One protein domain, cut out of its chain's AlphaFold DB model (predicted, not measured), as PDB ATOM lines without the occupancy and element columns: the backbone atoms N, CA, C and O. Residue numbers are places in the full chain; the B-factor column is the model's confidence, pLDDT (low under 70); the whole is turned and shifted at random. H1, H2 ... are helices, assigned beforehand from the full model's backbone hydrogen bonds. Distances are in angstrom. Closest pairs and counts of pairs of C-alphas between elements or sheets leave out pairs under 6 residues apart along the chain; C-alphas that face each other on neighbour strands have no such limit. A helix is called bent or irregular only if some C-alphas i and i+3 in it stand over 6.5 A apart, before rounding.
ATOM      1  N   MET A  18     319.329 223.799 244.084       92.06
ATOM      2  CA  MET A  18     318.017 223.968 243.459       92.06
ATOM      3  C   MET A  18     317.241 225.151 244.036       92.06
ATOM      4  O   MET A  18     316.520 225.825 243.297       92.06
ATOM      5  N   ALA A  19     317.380 225.441 245.331       90.81
ATOM      6  CA  ALA A  19     316.785 226.632 245.931       90.81
ATOM      7  C   ALA A  19     317.433 227.923 245.395       90.81
ATOM      8  O   ALA A  19     316.716 228.879 245.085       90.81
ATOM      9  N   ALA A  20     318.755 227.938 245.205       88.38
ATOM     10  CA  ALA A  20     319.473 229.053 244.590       88.38
ATOM     11  C   ALA A  20     319.027 229.278 243.133       88.38
ATOM     12  O   ALA A  20     318.662 230.398 242.770       88.38
ATOM     13  N   LEU A  21     318.939 228.210 242.333       86.81
ATOM     14  CA  LEU A  21     318.449 228.279 240.953       86.81
ATOM     15  C   LEU A  21     317.003 228.786 240.888       86.81
ATOM     16  O   LEU A  21     316.696 229.695 240.117       86.81
ATOM     17  N   ARG A  22     316.098 228.264 241.725       89.19
ATOM     18  CA  ARG A  22     314.703 228.741 241.776       89.19
ATOM     19  C   ARG A  22     314.611 230.208 242.188       89.19
ATOM     20  O   ARG A  22     313.794 230.933 241.628       89.19
ATOM     21  N   LYS A  23     315.455 230.669 243.115       87.62
ATOM     22  CA  LYS A  23     315.528 232.086 243.500       87.62
ATOM     23  C   LYS A  23     316.022 232.959 242.343       87.62
ATOM     24  O   LYS A  23     315.458 234.024 242.111       87.62
ATOM     25  N   GLN A  24     317.047 232.512 241.619       83.44
ATOM     26  CA  GLN A  24     317.647 233.252 240.507       83.44
ATOM     27  C   GLN A  24     316.711 233.360 239.297       83.44
ATOM     28  O   GLN A  24     316.570 234.436 238.718       83.44
ATOM     29  N   TYR A  25     316.079 232.253 238.906       82.56
ATOM     30  CA  TYR A  25     315.269 232.189 237.688       82.56
ATOM     31  C   TYR A  25     313.777 232.435 237.940       82.56
ATOM     32  O   TYR A  25     313.052 232.786 237.007       82.56
ATOM     33  N   GLY A  26     313.302 232.321 239.184       84.88
ATOM     34  CA  GLY A  26     311.910 232.562 239.557       84.88
ATOM     35  C   GLY A  26     310.947 231.715 238.725       84.88
ATOM     36  O   GLY A  26     311.041 230.491 238.693       84.88
ATOM     37  N   SER A  27     310.022 232.374 238.019       80.19
ATOM     38  CA  SER A  27     309.101 231.710 237.081       80.19
ATOM     39  C   SER A  27     309.672 231.496 235.670       80.19
ATOM     40  O   SER A  27     308.964 230.973 234.806       80.19
ATOM     41  N   GLY A  28     310.885 231.984 235.400       79.62
ATOM     42  CA  GLY A  28     311.570 231.835 234.117       79.62
ATOM     43  C   GLY A  28     311.972 230.387 233.846       79.62
ATOM     44  O   GLY A  28     312.077 229.569 234.760       79.62
ATOM     45  N   PHE A  29     312.178 230.056 232.575       83.50
ATOM     46  CA  PHE A  29     312.642 228.732 232.197       83.50
ATOM     47  C   PHE A  29     314.148 228.599 232.459       83.50
ATOM     48  O   PHE A  29     314.962 229.389 231.983       83.50
ATOM     49  N   PHE A  30     314.528 227.536 233.160       86.38
ATOM     50  CA  PHE A  30     315.906 227.074 233.235       86.38
ATOM     51  C   PHE A  30     315.908 225.553 233.149       86.38
ATOM     52  O   PHE A  30     315.134 224.899 233.849       86.38
ATOM     53  N   TYR A  31     316.747 224.992 232.278       87.06
ATOM     54  CA  TYR A  31     316.652 223.578 231.909       87.06
ATOM     55  C   TYR A  31     316.845 222.644 233.113       87.06
ATOM     56  O   TYR A  31     316.101 221.683 233.246       87.06
ATOM     57  N   ILE A  32     317.731 222.979 234.059       91.44
ATOM     58  CA  ILE A  32     317.919 222.187 235.286       91.44
ATOM     59  C   ILE A  32     316.648 222.182 236.147       91.44
ATOM     60  O   ILE A  32     316.270 221.146 236.688       91.44
ATOM     61  N   ILE A  33     315.949 223.321 236.252       92.06
ATOM     62  CA  ILE A  33     314.663 223.398 236.967       92.06
ATOM     63  C   ILE A  33     313.602 222.563 236.237       92.06
ATOM     64  O   ILE A  33     312.838 221.865 236.899       92.06
ATOM     65  N   TYR A  34     313.588 222.599 234.901       92.75
ATOM     66  CA  TYR A  34     312.696 221.793 234.058       92.75
ATOM     67  C   TYR A  34     312.925 220.286 234.247       92.75
ATOM     68  O   TYR A  34     311.981 219.546 234.508       92.75
ATOM     69  N   HIS A  35     314.182 219.840 234.223       94.62
ATOM     70  CA  HIS A  35     314.577 218.443 234.458       94.62
ATOM     71  C   HIS A  35     314.266 217.947 235.875       94.62
ATOM     72  O   HIS A  35     314.149 216.745 236.098       94.62
ATOM     73  N   ASN A  36     314.105 218.858 236.837       94.19
ATOM     74  CA  ASN A  36     313.751 218.544 238.221       94.19
ATOM     75  C   ASN A  36     312.239 218.414 238.472       94.19
ATOM     76  O   ASN A  36     311.830 218.154 239.604       94.19
ATOM     77  N   GLN A  37     311.391 218.622 237.462       93.06
ATOM     78  CA  GLN A  37     309.951 218.439 237.621       93.06
ATOM     79  C   GLN A  37     309.579 216.963 237.569       93.06
ATOM     80  O   GLN A  37     309.994 216.250 236.665       93.06
ATOM     81  N   ILE A  38     308.747 216.527 238.512       93.44
ATOM     82  CA  ILE A  38     308.189 215.177 238.570       93.44
ATOM     83  C   ILE A  38     306.681 215.329 238.731       93.44
ATOM     84  O   ILE A  38     306.220 216.047 239.618       93.44
ATOM     85  N   ASP A  39     305.915 214.683 237.858       93.00
ATOM     86  CA  ASP A  39     304.449 214.686 237.912       93.00
ATOM     87  C   ASP A  39     303.847 213.276 237.961       93.00
ATOM     88  O   ASP A  39     302.624 213.127 237.964       93.00
ATOM     89  N   GLY A  40     304.696 212.243 238.007       90.31
ATOM     90  CA  GLY A  40     304.285 210.853 238.172       90.31
ATOM     91  C   GLY A  40     303.592 210.248 236.947       90.31
ATOM     92  O   GLY A  40     303.104 209.118 237.012       90.31
ATOM     93  N   LYS A  41     303.489 210.978 235.826       88.06
ATOM     94  CA  LYS A  41     302.780 210.491 234.636       88.06
ATOM     95  C   LYS A  41     303.694 209.599 233.803       88.06
ATOM     96  O   LYS A  41     304.681 210.071 233.235       88.06
ATOM     97  N   GLY A  42     303.315 208.328 233.689       82.38
ATOM     98  CA  GLY A  42     304.085 207.267 233.032       82.38
ATOM     99  C   GLY A  42     304.857 206.411 234.040       82.38
ATOM    100  O   GLY A  42     304.765 205.190 233.997       82.38
ATOM    101  N   SER A  43     305.545 207.044 234.994       84.69
ATOM    102  CA  SER A  43     306.267 206.406 236.099       84.69
ATOM    103  C   SER A  43     306.259 207.325 237.332       84.69
ATOM    104  O   SER A  43     306.241 208.543 237.161       84.69
ATOM    105  N   PRO A  44     306.344 206.808 238.575       90.25
ATOM    106  CA  PRO A  44     306.418 207.640 239.784       90.25
ATOM    107  C   PRO A  44     307.550 208.680 239.788       90.25
ATOM    108  O   PRO A  44     307.473 209.666 240.515       90.25
ATOM    109  N   PHE A  45     308.590 208.470 238.976       88.75
ATOM    110  CA  PHE A  45     309.777 209.325 238.904       88.75
ATOM    111  C   PHE A  45     309.860 210.150 237.612       88.75
ATOM    112  O   PHE A  45     310.843 210.861 237.402       88.75
ATOM    113  N   SER A  46     308.880 210.052 236.712       90.62
ATOM    114  CA  SER A  46     308.913 210.788 235.446       90.62
ATOM    115  C   SER A  46     308.335 212.195 235.582       90.62
ATOM    116  O   SER A  46     307.475 212.492 236.419       90.62
ATOM    117  N   GLY A  47     308.837 213.069 234.721       94.19
ATOM    118  CA  GLY A  47     308.407 214.440 234.563       94.19
ATOM    119  C   GLY A  47     308.063 214.780 233.116       94.19
ATOM    120  O   GLY A  47     308.065 213.920 232.230       94.19
ATOM    121  N   PRO A  48     307.752 216.060 232.853       94.06
ATOM    122  CA  PRO A  48     307.512 216.549 231.500       94.06
ATOM    123  C   PRO A  48     308.743 216.427 230.593       94.06
ATOM    124  O   PRO A  48     308.567 216.204 229.400       94.06
ATOM    125  N   ALA A  49     309.959 216.515 231.143       94.12
ATOM    126  CA  ALA A  49     311.195 216.450 230.370       94.12
ATOM    127  C   ALA A  49     311.400 215.099 229.680       94.12
ATOM    128  O   ALA A  49     311.621 215.072 228.474       94.12
ATOM    129  N   GLU A  50     311.266 213.988 230.414       94.38
ATOM    130  CA  GLU A  50     311.372 212.640 229.843       94.38
ATOM    131  C   GLU A  50     310.396 212.473 228.683       94.38
ATOM    132  O   GLU A  50     310.798 212.122 227.580       94.38
ATOM    133  N   ARG A  51     309.124 212.820 228.910       92.56
ATOM    134  CA  ARG A  51     308.079 212.660 227.895       92.56
ATOM    135  C   ARG A  51     308.325 213.524 226.667       92.56
ATOM    136  O   ARG A  51     308.080 213.074 225.555       92.56
ATOM    137  N   GLU A  52     308.774 214.761 226.861       92.75
ATOM    138  CA  GLU A  52     309.100 215.656 225.753       92.75
ATOM    139  C   GLU A  52     310.232 215.065 224.895       92.75
ATOM    140  O   GLU A  52     310.143 215.067 223.669       92.75
ATOM    141  N   TYR A  53     311.270 214.515 225.528       93.88
ATOM    142  CA  TYR A  53     312.434 213.957 224.833       93.88
ATOM    143  C   TYR A  53     312.145 212.617 224.170       93.88
ATOM    144  O   TYR A  53     312.578 212.395 223.043       93.88
ATOM    145  N   GLU A  54     311.365 211.756 224.814       92.69
ATOM    146  CA  GLU A  54     310.934 210.470 224.256       92.69
ATOM    147  C   GLU A  54     310.011 210.648 223.045       92.69
ATOM    148  O   GLU A  54     310.051 209.844 222.117       92.69
ATOM    149  N   GLN A  55     309.213 211.720 223.008       92.56
ATOM    150  CA  GLN A  55     308.367 212.033 221.854       92.56
ATOM    151  C   GLN A  55     309.164 212.461 220.622       92.56
ATOM    152  O   GLN A  55     308.691 212.269 219.501       92.56
ATOM    153  N   ASN A  56     310.331 213.087 220.803       91.69
ATOM    154  CA  ASN A  56     311.137 213.565 219.685       91.69
ATOM    155  C   ASN A  56     312.645 213.597 220.016       91.69
ATOM    156  O   ASN A  56     313.238 214.678 220.144       91.69
ATOM    157  N   PRO A  57     313.281 212.416 220.135       91.94
ATOM    158  CA  PRO A  57     314.700 212.310 220.469       91.94
ATOM    159  C   PRO A  57     315.591 212.879 219.360       91.94
ATOM    160  O   PRO A  57     316.672 213.389 219.634       91.94
ATOM    161  N   GLU A  58     315.113 212.854 218.116       89.62
ATOM    162  CA  GLU A  58     315.783 213.435 216.953       89.62
ATOM    163  C   GLU A  58     315.916 214.947 217.075       89.62
ATOM    164  O   GLU A  58     317.017 215.480 216.981       89.62
ATOM    165  N   LYS A  59     314.815 215.644 217.374       86.50
ATOM    166  CA  LYS A  59     314.834 217.093 217.585       86.50
ATOM    167  C   LYS A  59     315.692 217.477 218.786       86.50
ATOM    168  O   LYS A  59     316.347 218.517 218.744       86.50
ATOM    169  N   LEU A  60     315.693 216.662 219.847       88.19
ATOM    170  CA  LEU A  60     316.589 216.878 220.981       88.19
ATOM    171  C   LEU A  60     318.050 216.761 220.550       88.19
ATOM    172  O   LEU A  60     318.825 217.679 220.805       88.19
ATOM    173  N   HIS A  61     318.408 215.644 219.915       88.69
ATOM    174  CA  HIS A  61     319.761 215.364 219.454       88.69
ATOM    175  C   HIS A  61     320.241 216.458 218.503       88.69
ATOM    176  O   HIS A  61     321.231 217.126 218.778       88.69
ATOM    177  N   ASP A  62     319.504 216.698 217.421       84.06
ATOM    178  CA  ASP A  62     319.894 217.635 216.373       84.06
ATOM    179  C   ASP A  62     319.958 219.061 216.929       84.06
ATOM    180  O   ASP A  62     320.943 219.768 216.716       84.06
ATOM    181  N   GLY A  63     318.982 219.442 217.759       79.69
ATOM    182  CA  GLY A  63     319.000 220.711 218.471       79.69
ATOM    183  C   GLY A  63     320.226 220.849 219.375       79.69
ATOM    184  O   GLY A  63     320.922 221.850 219.292       79.69
ATOM    185  N   LEU A  64     320.550 219.863 220.213       82.44
ATOM    186  CA  LEU A  64     321.708 219.932 221.112       82.44
ATOM    187  C   LEU A  64     323.051 219.882 220.385       82.44
ATOM    188  O   LEU A  64     323.997 220.532 220.818       82.44
ATOM    189  N   MET A  65     323.157 219.129 219.299       79.31
ATOM    190  CA  MET A  65     324.410 219.002 218.561       79.31
ATOM    191  C   MET A  65     324.685 220.226 217.682       79.31
ATOM    192  O   MET A  65     325.834 220.622 217.505       79.31
ATOM    193  N   GLN A  66     323.643 220.887 217.176       68.44
ATOM    194  CA  GLN A  66     323.781 222.061 216.311       68.44
ATOM    195  C   GLN A  66     323.846 223.381 217.087       68.44
ATOM    196  O   GLN A  66     324.496 224.325 216.639       68.44
ATOM    197  N   ASN A  67     323.207 223.468 218.260       55.94
ATOM    198  CA  ASN A  67     323.066 224.712 219.032       55.94
ATOM    199  C   ASN A  67     324.389 225.271 219.583       55.94
ATOM    200  O   ASN A  67     324.394 226.329 220.206       55.94
ATOM    201  N   TYR A  68     325.519 224.621 219.313       56.41
ATOM    202  CA  TYR A  68     326.808 225.052 219.842       56.41
ATOM    203  C   TYR A  68     327.876 225.263 218.754       56.41
ATOM    204  O   TYR A  68     328.874 225.934 219.006       56.41
ATOM    205  N   VAL A  69     327.631 224.864 217.501       44.06
ATOM    206  CA  VAL A  69     328.576 225.074 216.393       44.06
ATOM    207  C   VAL A  69     328.456 226.497 215.854       44.06
ATOM    208  O   VAL A  69     327.662 226.794 214.960       44.06
ATOM    209  N   SER A  70     329.285 227.411 216.344       43.66
ATOM    210  CA  SER A  70     329.446 228.709 215.697       43.66
ATOM    211  C   SER A  70     330.512 228.577 214.599       43.66
ATOM    212  O   SER A  70     331.695 228.846 214.797       43.66
ATOM    213  N   ASN A  71     330.070 228.105 213.428       40.16
ATOM    214  CA  ASN A  71     330.749 228.286 212.141       40.16
ATOM    215  C   ASN A  71     329.753 228.137 210.977       40.16
ATOM    216  O   ASN A  71     329.832 227.224 210.162       40.16
ATOM    217  N   PHE A  72     328.831 229.096 210.856       40.97
ATOM    218  CA  PHE A  72     328.211 229.367 209.559       40.97
ATOM    219  C   PHE A  72     329.289 229.924 208.623       40.97
ATOM    220  O   PHE A  72     329.876 230.974 208.905       40.97
ATOM    221  N   LYS A  73     329.553 229.224 207.514       35.88
ATOM    222  CA  LYS A  73     330.453 229.704 206.460       35.88
ATOM    223  C   LYS A  73     330.024 231.107 206.011       35.88
ATOM    224  O   LYS A  73     328.852 231.398 205.772       35.88
ATOM    225  N   SER A  74     331.027 231.977 205.962       37.66
ATOM    226  CA  SER A  74     331.006 233.357 205.487       37.66
ATOM    227  C   SER A  74     330.116 233.550 204.254       37.66
ATOM    228  O   SER A  74     330.367 232.948 203.216       37.66
ATOM    229  N   GLY A  75     329.137 234.455 204.349       33.69
ATOM    230  CA  GLY A  75     328.447 234.977 203.168       33.69
ATOM    231  C   GLY A  75     327.223 235.837 203.464       33.69
ATOM    232  O   GLY A  75     327.129 236.952 202.963       33.69
ATOM    233  N   SER A  76     326.279 235.361 204.289       31.75
ATOM    234  CA  SER A  76     324.937 235.992 204.315       31.75
ATOM    235  C   SER A  76     324.219 235.998 205.672       31.75
ATOM    236  O   SER A  76     323.120 236.535 205.783       31.75
ATOM    237  N   VAL A  77     324.810 235.439 206.735       39.00
ATOM    238  CA  VAL A  77     324.071 235.075 207.967       39.00
ATOM    239  C   VAL A  77     324.509 235.885 209.200       39.00
ATOM    240  O   VAL A  77     324.339 235.459 210.334       39.00
ATOM    241  N   LYS A  78     325.041 237.104 209.039       31.53
ATOM    242  CA  LYS A  78     325.346 237.962 210.209       31.53
ATOM    243  C   LYS A  78     324.088 238.433 210.957       31.53
ATOM    244  O   LYS A  78     324.150 238.672 212.161       31.53
ATOM    245  N   TYR A  79     322.945 238.531 210.275       29.58
ATOM    246  CA  TYR A  79     321.709 239.082 210.847       29.58
ATOM    247  C   TYR A  79     320.785 238.043 211.513       29.58
ATOM    248  O   TYR A  79     320.089 238.396 212.461       29.58
ATOM    249  N   LYS A  80     320.813 236.760 211.117       32.75
ATOM    250  CA  LYS A  80     319.978 235.716 211.756       32.75
ATOM    251  C   LYS A  80     320.525 235.242 213.108       32.75
ATOM    252  O   LYS A  80     319.748 234.982 214.016       32.75
ATOM    253  N   VAL A  81     321.847 235.216 213.281       37.19
ATOM    254  CA  VAL A  81     322.509 234.752 214.516       37.19
ATOM    255  C   VAL A  81     322.161 235.643 215.717       37.19
ATOM    256  O   VAL A  81     321.785 235.149 216.777       37.19
ATOM    257  N   LYS A  82     322.172 236.971 215.540       28.91
ATOM    258  CA  LYS A  82     321.796 237.924 216.603       28.91
ATOM    259  C   LYS A  82     320.335 237.759 217.047       28.91
ATOM    260  O   LYS A  82     320.031 237.995 218.212       28.91
ATOM    261  N   MET A  83     319.466 237.328 216.128       32.41
ATOM    262  CA  MET A  83     318.034 237.109 216.344       32.41
ATOM    263  C   MET A  83     317.737 235.768 217.035       32.41
ATOM    264  O   MET A  83     316.847 235.700 217.877       32.41
ATOM    265  N   ILE A  84     318.516 234.721 216.740       44.81
ATOM    266  CA  ILE A  84     318.447 233.428 217.444       44.81
ATOM    267  C   ILE A  84     318.911 233.592 218.895       44.81
ATOM    268  O   ILE A  84     318.262 233.085 219.799       44.81
ATOM    269  N   PHE A  85     319.972 234.363 219.154       40.31
ATOM    270  CA  PHE A  85     320.485 234.559 220.517       40.31
ATOM    271  C   PHE A  85     319.666 235.543 221.364       40.31
ATOM    272  O   PHE A  85     319.525 235.338 222.575       40.31
ATOM    273  N   SER A  86     319.081 236.589 220.768       34.84
ATOM    274  CA  SER A  86     318.060 237.389 221.459       34.84
ATOM    275  C   SER A  86     316.792 236.565 221.699       34.84
ATOM    276  O   SER A  86     316.227 236.638 222.787       34.84
ATOM    277  N   GLY A  87     316.410 235.718 220.738       40.78
ATOM    278  CA  GLY A  87     315.323 234.747 220.841       40.78
ATOM    279  C   GLY A  87     315.540 233.708 221.938       40.78
ATOM    280  O   GLY A  87     314.628 233.488 222.717       40.78
ATOM    281  N   LEU A  88     316.746 233.156 222.093       46.56
ATOM    282  CA  LEU A  88     317.097 232.206 223.154       46.56
ATOM    283  C   LEU A  88     317.060 232.883 224.530       46.56
ATOM    284  O   LEU A  88     316.480 232.343 225.465       46.56
ATOM    285  N   LYS A  89     317.574 234.116 224.658       44.19
ATOM    286  CA  LYS A  89     317.421 234.910 225.893       44.19
ATOM    287  C   LYS A  89     315.959 235.243 226.209       44.19
ATOM    288  O   LYS A  89     315.623 235.367 227.382       44.19
ATOM    289  N   ILE A  90     315.098 235.403 225.203       43.53
ATOM    290  CA  ILE A  90     313.654 235.632 225.377       43.53
ATOM    291  C   ILE A  90     312.925 234.320 225.704       43.53
ATOM    292  O   ILE A  90     312.127 234.305 226.629       43.53
ATOM    293  N   ALA A  91     313.241 233.214 225.034       46.25
ATOM    294  CA  ALA A  91     312.638 231.893 225.213       46.25
ATOM    295  C   ALA A  91     313.026 231.242 226.555       46.25
ATOM    296  O   ALA A  91     312.193 230.612 227.204       46.25
ATOM    297  N   LEU A  92     314.255 231.480 227.031       47.62
ATOM    298  CA  LEU A  92     314.685 231.170 228.401       47.62
ATOM    299  C   LEU A  92     313.995 232.082 229.439       47.62
ATOM    300  O   LEU A  92     313.770 231.680 230.575       47.62
ATOM    301  N   LYS A  93     313.604 233.308 229.061       47.09
ATOM    302  CA  LYS A  93     312.810 234.213 229.916       47.09
ATOM    303  C   LYS A  93     311.303 233.947 229.869       47.09
ATOM    304  O   LYS A  93     310.589 234.435 230.745       47.09
ATOM    305  N   MET A  94     310.801 233.204 228.881       51.50
ATOM    306  CA  MET A  94     309.400 232.791 228.852       51.50
ATOM    307  C   MET A  94     309.137 231.865 230.032       51.50
ATOM    308  O   MET A  94     309.971 231.029 230.384       51.50
ATOM    309  N   ARG A  95     307.968 232.036 230.657       54.91
ATOM    310  CA  ARG A  95     307.570 231.212 231.795       54.91
ATOM    311  C   ARG A  95     307.704 229.739 231.442       54.91
ATOM    312  O   ARG A  95     307.341 229.331 230.341       54.91
ATOM    313  N   HIS A  96     308.132 228.942 232.408       58.12
ATOM    314  CA  HIS A  96     308.162 227.488 232.273       58.12
ATOM    315  C   HIS A  96     306.785 226.893 231.888       58.12
ATOM    316  O   HIS A  96     306.696 225.819 231.307       58.12
ATOM    317  N   SER A  97     305.686 227.597 232.171       55.56
ATOM    318  CA  SER A  97     304.334 227.210 231.749       55.56
ATOM    319  C   SER A  97     304.087 227.294 230.233       55.56
ATOM    320  O   SER A  97     303.033 226.868 229.778       55.56
ATOM    321  N   LEU A  98     305.000 227.887 229.460       58.59
ATOM    322  CA  LEU A  98     304.877 228.116 228.015       58.59
ATOM    323  C   LEU A  98     305.759 227.134 227.224       58.59
ATOM    324  O   LEU A  98     306.509 227.551 226.345       58.59
ATOM    325  N   GLY A  99     305.743 225.858 227.610       71.81
ATOM    326  CA  GLY A  99     306.430 224.772 226.904       71.81
ATOM    327  C   GLY A  99     307.793 224.359 227.467       71.81
ATOM    328  O   GLY A  99     308.326 224.978 228.392       71.81
ATOM    329  N   GLY A 100     308.334 223.278 226.901       84.19
ATOM    330  CA  GLY A 100     309.552 222.608 227.354       84.19
ATOM    331  C   GLY A 100     310.819 223.023 226.603       84.19
ATOM    332  O   GLY A 100     310.892 224.088 225.978       84.19
ATOM    333  N   MET A 101     311.853 222.193 226.702       86.44
ATOM    334  CA  MET A 101     313.170 222.476 226.135       86.44
ATOM    335  C   MET A 101     313.190 222.361 224.606       86.44
ATOM    336  O   MET A 101     313.864 223.163 223.965       86.44
ATOM    337  N   LEU A 102     312.442 221.435 223.999       85.19
ATOM    338  CA  LEU A 102     312.474 221.213 222.547       85.19
ATOM    339  C   LEU A 102     311.912 222.386 221.752       85.19
ATOM    340  O   LEU A 102     312.337 222.634 220.627       85.19
ATOM    341  N   GLU A 103     310.952 223.120 222.305       82.00
ATOM    342  CA  GLU A 103     310.437 224.354 221.695       82.00
ATOM    343  C   GLU A 103     311.448 225.505 221.753       82.00
ATOM    344  O   GLU A 103     311.332 226.478 221.011       82.00
ATOM    345  N   ARG A 104     312.448 225.390 222.633       77.88
ATOM    346  CA  ARG A 104     313.478 226.408 222.887       77.88
ATOM    347  C   ARG A 104     314.783 226.102 222.166       77.88
ATOM    348  O   ARG A 104     315.658 226.965 222.121       77.88
ATOM    349  N   LEU A 105     314.911 224.900 221.605       74.69
ATOM    350  CA  LEU A 105     316.028 224.549 220.747       74.69
ATOM    351  C   LEU A 105     315.835 225.194 219.368       74.69
ATOM    352  O   LEU A 105     314.738 225.128 218.803       74.69
ATOM    353  N   PRO A 106     316.878 225.825 218.808       66.25
ATOM    354  CA  PRO A 106     316.842 226.257 217.420       66.25
ATOM    355  C   PRO A 106     316.619 225.053 216.499       66.25
ATOM    356  O   PRO A 106     317.176 223.977 216.706       66.25
ATOM    357  N   ILE A 107     315.801 225.254 215.470       58.84
ATOM    358  CA  ILE A 107     315.626 224.287 214.388       58.84
ATOM    359  C   ILE A 107     316.678 224.626 213.334       58.84
ATOM    360  O   ILE A 107     316.605 225.711 212.747       58.84
ATOM    361  N   PHE A 108     317.632 223.731 213.082       61.97
ATOM    362  CA  PHE A 108     318.479 223.838 211.897       61.97
ATOM    363  C   PHE A 108     318.188 222.718 210.906       61.97
ATOM    364  O   PHE A 108     317.632 221.675 211.243       61.97
ATOM    365  N   VAL A 109     318.504 223.013 209.649       55.75
ATOM    366  CA  VAL A 109     318.204 222.155 208.499       55.75
ATOM    367  C   VAL A 109     319.382 221.222 208.192       55.75
ATOM    368  O   VAL A 109     319.173 220.174 207.591       55.75
ATOM    369  N   ASP A 110     320.587 221.552 208.673       60.56
ATOM    370  CA  ASP A 110     321.826 220.844 208.347       60.56
ATOM    371  C   ASP A 110     322.502 220.279 209.608       60.56
ATOM    372  O   ASP A 110     322.645 220.967 210.623       60.56
ATOM    373  N   VAL A 111     322.930 219.015 209.534       65.19
ATOM    374  CA  VAL A 111     323.735 218.340 210.568       65.19
ATOM    375  C   VAL A 111     325.162 218.904 210.535       65.19
ATOM    376  O   VAL A 111     325.662 219.187 209.445       65.19
ATOM    377  N   PRO A 112     325.840 219.101 211.681       74.62
ATOM    378  CA  PRO A 112     327.213 219.585 211.671       74.62
ATOM    379  C   PRO A 112     328.160 218.620 210.951       74.62
ATOM    380  O   PRO A 112     328.078 217.417 211.165       74.62
ATOM    381  N   ASP A 113     329.129 219.150 210.196       80.94
ATOM    382  CA  ASP A 113     330.106 218.362 209.417       80.94
ATOM    383  C   ASP A 113     330.955 217.369 210.256       80.94
ATOM    384  O   ASP A 113     331.673 216.548 209.691       80.94
ATOM    385  N   TRP A 114     330.925 217.466 211.591       83.25
ATOM    386  CA  TRP A 114     331.667 216.614 212.530       83.25
ATOM    387  C   TRP A 114     330.828 215.483 213.154       83.25
ATOM    388  O   TRP A 114     331.371 214.717 213.944       83.25
ATOM    389  N   ILE A 115     329.537 215.374 212.816       84.62
ATOM    390  CA  ILE A 115     328.676 214.229 213.158       84.62
ATOM    391  C   ILE A 115     328.184 213.619 211.858       84.62
ATOM    392  O   ILE A 115     327.466 214.273 211.098       84.62
ATOM    393  N   ASP A 116     328.510 212.354 211.621       85.38
ATOM    394  CA  ASP A 116     327.952 211.638 210.482       85.38
ATOM    395  C   ASP A 116     326.615 210.941 210.815       85.38
ATOM    396  O   ASP A 116     326.105 210.949 211.941       85.38
ATOM    397  N   SER A 117     325.988 210.350 209.796       87.31
ATOM    398  CA  SER A 117     324.704 209.663 209.960       87.31
ATOM    399  C   SER A 117     324.795 208.422 210.850       87.31
ATOM    400  O   SER A 117     323.791 208.044 211.464       87.31
ATOM    401  N   SER A 118     325.968 207.791 210.937       91.31
ATOM    402  CA  SER A 118     326.199 206.616 211.771       91.31
ATOM    403  C   SER A 118     326.305 207.001 213.245       91.31
ATOM    404  O   SER A 118     325.632 206.377 214.068       91.31
ATOM    405  N   ASP A 119     327.001 208.096 213.560       90.50
ATOM    406  CA  ASP A 119     327.070 208.672 214.904       90.50
ATOM    407  C   ASP A 119     325.678 209.077 215.393       90.50
ATOM    408  O   ASP A 119     325.241 208.672 216.475       90.50
ATOM    409  N   ARG A 120     324.928 209.817 214.564       89.31
ATOM    410  CA  ARG A 120     323.546 210.207 214.882       89.31
ATOM    411  C   ARG A 120     322.673 208.981 215.153       89.31
ATOM    412  O   ARG A 120     321.946 208.945 216.145       89.31
ATOM    413  N   SER A 121     322.741 207.971 214.286       92.75
ATOM    414  CA  SER A 121     321.953 206.740 214.443       92.75
ATOM    415  C   SER A 121     322.333 205.984 215.713       92.75
ATOM    416  O   SER A 121     321.458 205.472 216.407       92.75
ATOM    417  N   PHE A 122     323.625 205.942 216.049       94.44
ATOM    418  CA  PHE A 122     324.102 205.333 217.282       94.44
ATOM    419  C   PHE A 122     323.477 206.009 218.506       94.44
ATOM    420  O   PHE A 122     322.850 205.323 219.313       94.44
ATOM    421  N   TRP A 123     323.560 207.339 218.609       91.88
ATOM    422  CA  TRP A 123     322.970 208.094 219.720       91.88
ATOM    423  C   TRP A 123     321.468 207.852 219.865       91.88
ATOM    424  O   TRP A 123     320.994 207.547 220.962       91.88
ATOM    425  N   LEU A 124     320.723 207.943 218.761       93.25
ATOM    426  CA  LEU A 124     319.276 207.730 218.772       93.25
ATOM    427  C   LEU A 124     318.911 206.306 219.194       93.25
ATOM    428  O   LEU A 124     317.988 206.128 219.986       93.25
ATOM    429  N   ASN A 125     319.663 205.300 218.742       96.50
ATOM    430  CA  ASN A 125     319.447 203.913 219.145       96.50
ATOM    431  C   ASN A 125     319.718 203.701 220.642       96.50
ATOM    432  O   ASN A 125     318.930 203.032 221.311       96.50
ATOM    433  N   GLN A 126     320.785 204.295 221.192       96.69
ATOM    434  CA  GLN A 126     321.091 204.186 222.624       96.69
ATOM    435  C   GLN A 126     320.010 204.846 223.493       96.69
ATOM    436  O   GLN A 126     319.564 204.253 224.478       96.69
ATOM    437  N   PHE A 127     319.542 206.044 223.128       94.38
ATOM    438  CA  PHE A 127     318.485 206.731 223.881       94.38
ATOM    439  C   PHE A 127     317.101 206.108 223.686       94.38
ATOM    440  O   PHE A 127     316.314 206.092 224.625       94.38
ATOM    441  N   SER A 128     316.816 205.529 222.519       93.44
ATOM    442  CA  SER A 128     315.594 204.743 222.303       93.44
ATOM    443  C   SER A 128     315.539 203.520 223.227       93.44
ATOM    444  O   SER A 128     314.491 203.204 223.783       93.44
ATOM    445  N   ALA A 129     316.683 202.865 223.458       94.44
ATOM    446  CA  ALA A 129     316.767 201.709 224.348       94.44
ATOM    447  C   ALA A 129     316.747 202.076 225.843       94.44
ATOM    448  O   ALA A 129     316.165 201.348 226.645       94.44
ATOM    449  N   SER A 130     317.405 203.172 226.235       94.50
ATOM    450  CA  SER A 130     317.601 203.542 227.649       94.50
ATOM    451  C   SER A 130     316.599 204.567 228.192       94.50
ATOM    452  O   SER A 130     316.419 204.659 229.409       94.50
ATOM    453  N   GLY A 131     315.945 205.334 227.316       93.44
ATOM    454  CA  GLY A 131     315.188 206.529 227.685       93.44
ATOM    455  C   GLY A 131     316.079 207.653 228.232       93.44
ATOM    456  O   GLY A 131     317.307 207.578 228.229       93.44
ATOM    457  N   PHE A 132     315.457 208.725 228.732       94.94
ATOM    458  CA  PHE A 132     316.181 209.907 229.233       94.94
ATOM    459  C   PHE A 132     316.238 210.006 230.761       94.94
ATOM    460  O   PHE A 132     317.051 210.761 231.298       94.94
ATOM    461  N   LEU A 133     315.423 209.222 231.474       93.81
ATOM    462  CA  LEU A 133     315.275 209.296 232.931       93.81
ATOM    463  C   LEU A 133     316.618 209.195 233.674       93.81
ATOM    464  O   LEU A 133     316.880 209.973 234.589       93.81
ATOM    465  N   GLY A 134     317.485 208.260 233.267       94.38
ATOM    466  CA  GLY A 134     318.787 208.048 233.905       94.38
ATOM    467  C   GLY A 134     319.680 209.289 233.857       94.38
ATOM    468  O   GLY A 134     320.191 209.720 234.889       94.38
ATOM    469  N   GLY A 135     319.808 209.913 232.682       94.44
ATOM    470  CA  GLY A 135     320.585 211.144 232.518       94.44
ATOM    471  C   GLY A 135     319.968 212.329 233.264       94.44
ATOM    472  O   GLY A 135     320.679 213.090 233.919       94.44
ATOM    473  N   LEU A 136     318.639 212.461 233.237       95.44
ATOM    474  CA  LEU A 136     317.940 213.555 233.919       95.44
ATOM    475  C   LEU A 136     318.020 213.461 235.446       95.44
ATOM    476  O   LEU A 136     318.056 214.487 236.129       95.44
ATOM    477  N   ASN A 137     318.149 212.252 235.993       95.81
ATOM    478  CA  ASN A 137     318.332 212.048 237.427       95.81
ATOM    479  C   ASN A 137     319.634 212.651 237.980       95.81
ATOM    480  O   ASN A 137     319.672 212.965 239.170       95.81
ATOM    481  N   TYR A 138     320.656 212.912 237.155       96.31
ATOM    482  CA  TYR A 138     321.844 213.653 237.606       96.31
ATOM    483  C   TYR A 138     321.487 215.079 238.046       96.31
ATOM    484  O   TYR A 138     321.953 215.535 239.088       96.31
ATOM    485  N   TYR A 139     320.591 215.761 237.324       95.25
ATOM    486  CA  TYR A 139     320.109 217.091 237.715       95.25
ATOM    487  C   TYR A 139     319.230 217.053 238.967       95.25
ATOM    488  O   TYR A 139     319.211 218.014 239.735       95.25
ATOM    489  N   ARG A 140     318.509 215.951 239.189       95.38
ATOM    490  CA  ARG A 140     317.652 215.756 240.371       95.38
ATOM    491  C   ARG A 140     318.436 215.462 241.642       95.38
ATOM    492  O   ARG A 140     317.929 215.679 242.735       95.38
ATOM    493  N   ASN A 141     319.683 215.024 241.495       95.88
ATOM    494  CA  ASN A 141     320.591 214.769 242.607       95.88
ATOM    495  C   ASN A 141     321.443 215.986 242.985       95.88
ATOM    496  O   ASN A 141     322.314 215.847 243.828       95.88
ATOM    497  N   LEU A 142     321.232 217.182 242.418       93.38
ATOM    498  CA  LEU A 142     322.084 218.337 242.743       93.38
ATOM    499  C   LEU A 142     322.060 218.708 244.234       93.38
ATOM    500  O   LEU A 142     323.118 218.943 244.810       93.38
ATOM    501  N   ASP A 143     320.882 218.726 244.859       93.19
ATOM    502  CA  ASP A 143     320.758 219.014 246.296       93.19
ATOM    503  C   ASP A 143     321.343 217.881 247.150       93.19
ATOM    504  O   ASP A 143     321.994 218.135 248.160       93.19
ATOM    505  N   GLU A 144     321.167 216.634 246.719       94.12
ATOM    506  CA  GLU A 144     321.681 215.463 247.428       94.12
ATOM    507  C   GLU A 144     323.210 215.370 247.339       94.12
ATOM    508  O   GLU A 144     323.882 215.198 248.351       94.12
ATOM    509  N   ASN A 145     323.786 215.585 246.156       93.19
ATOM    510  CA  ASN A 145     325.231 215.687 245.949       93.19
ATOM    511  C   ASN A 145     325.832 216.819 246.786       93.19
ATOM    512  O   ASN A 145     326.923 216.670 247.329       93.19
ATOM    513  N   TYR A 146     325.118 217.940 246.908       89.00
ATOM    514  CA  TYR A 146     325.530 219.053 247.755       89.00
ATOM    515  C   TYR A 146     325.557 218.662 249.239       89.00
ATOM    516  O   TYR A 146     326.534 218.945 249.924       89.00
ATOM    517  N   ASN A 147     324.532 217.961 249.730       89.69
ATOM    518  CA  ASN A 147     324.492 217.501 251.121       89.69
ATOM    519  C   ASN A 147     325.554 216.427 251.404       89.69
ATOM    520  O   ASN A 147     326.221 216.473 252.435       89.69
ATOM    521  N   ASN A 148     325.746 215.492 250.472       92.69
ATOM    522  CA  ASN A 148     326.678 214.370 250.613       92.69
ATOM    523  C   ASN A 148     328.150 214.756 250.455       92.69
ATOM    524  O   ASN A 148     329.015 213.923 250.697       92.69
ATOM    525  N   THR A 149     328.437 215.991 250.046       89.19
ATOM    526  CA  THR A 149     329.803 216.529 249.968       89.19
ATOM    527  C   THR A 149     330.044 217.649 250.981       89.19
ATOM    528  O   THR A 149     331.007 218.403 250.857       89.19
ATOM    529  N   ALA A 150     329.189 217.771 252.004       87.38
ATOM    530  CA  ALA A 150     329.329 218.789 253.045       87.38
ATOM    531  C   ALA A 150     330.633 218.652 253.855       87.38
ATOM    532  O   ALA A 150     331.171 219.648 254.328       87.38
ATOM    533  N   ASP A 151     331.160 217.436 253.997       87.56
ATOM    534  CA  ASP A 151     332.443 217.145 254.645       87.56
ATOM    535  C   ASP A 151     333.663 217.550 253.800       87.56
ATOM    536  O   ASP A 151     334.755 217.696 254.344       87.56
ATOM    537  N   LEU A 152     333.476 217.788 252.498       86.62
ATOM    538  CA  LEU A 152     334.502 218.314 251.590       86.62
ATOM    539  C   LEU A 152     334.553 219.851 251.585       86.62
ATOM    540  O   LEU A 152     335.341 220.451 250.850       86.62
ATOM    541  N   GLU A 153     333.724 220.521 252.388       81.56
ATOM    542  CA  GLU A 153     333.803 221.967 252.558       81.56
ATOM    543  C   GLU A 153     335.154 222.352 253.180       81.56
ATOM    544  O   GLU A 153     335.437 222.027 254.328       81.56
TER     545      GLU A 153
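What this domain is: This is residues 18 to 153 of the 235 residues of an uncharacterized protein of Bdellovibrionaceae bacterium (UniProt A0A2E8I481). Two long helices, H5 and H6, form opposite sides of an open frame, well apart and running nearly the same way, with H4 and the loop residues 99 to 108 between them. At one end the short helices H3 and H7 pack on the short H2, with H1 beyond it; H8 leads from H7 into a tail, residues 147 to 153, that sticks out. The printed part has 136 residues with eight named helices, H1 to H8 in order along the chain, and no named strand; its class is all helix. It is only just compact, close to loose, with a radius of gyration of the C-alphas of 17.1 A, and only just elongated, spanning 53 by 35 by 34 A.

Where its parts are: H1, residues 18 to 25, begins with C-alpha 18 at (318.017, 223.968, 243.459). H2 is residues 31 to 35 and H3 residues 48 to 55. H4, residues 57 to 66, is 14.0 A long from first to last C-alpha. H5, residues 78 to 93, is 23.7 A long and begins with C-alpha 78 at (325.346, 237.962, 210.209); it is neither bent nor irregular, but only just: C-alphas 78 and 81 are 6.1 A apart. H6, residues 117 to 130, is 20.0 A long. H7 is residues 133 to 140. H8, residues 142 to 148, ends with C-alpha 148 at (326.678, 214.370, 250.613).

How they stand to each other: H2 is the hub. It only just touches H1, with 3 pairs of C-alphas within 8 A, the closest being Arg 22 and Ile 33 at 7.2 A. It touches H3, closest C-alphas His 35 and Ala 49 at 5.7 A, and H7, closest C-alphas His 35 and Leu 136 at 6.0 A. H3 and H7 are close but not clearly touching, at a shallow tilt of 26 degrees, opposite ways; their closest C-alphas are Glu 50 and Leu 133, 6.0 A apart. H4 and H6 touch at a steep tilt of 48 degrees, opposite ways, closest C-alphas Pro 57 and Leu 124 at 6.7 A. H1 and H8 are close but not clearly touching, with the C-alphas of Met 18 and Asp 143 6.3 A apart. H5 touches no helix. Every O i to N i+4 pair is within hydrogen-bond range in H1, H2, H3, H4, H6 and H8; the count is 10 of 12 in H5 and 2 of 4 in H7, where 5 of 5 O i to N i+3 pairs are within range.

The domain as a whole: The C-alphas farthest apart, of Gly 75 and Asp 151, are 54.6 A apart. The printed part has no cut. The links H2 to H3, H4 to H5 and H5 to H6 are long, the last with 23 residues. Residues 73 to 80, of which 78 to 80 belong to H5, stand free. The mean pLDDT of the printed part is 76.9; residues 66 to 98 and 106 to 111 are under 70.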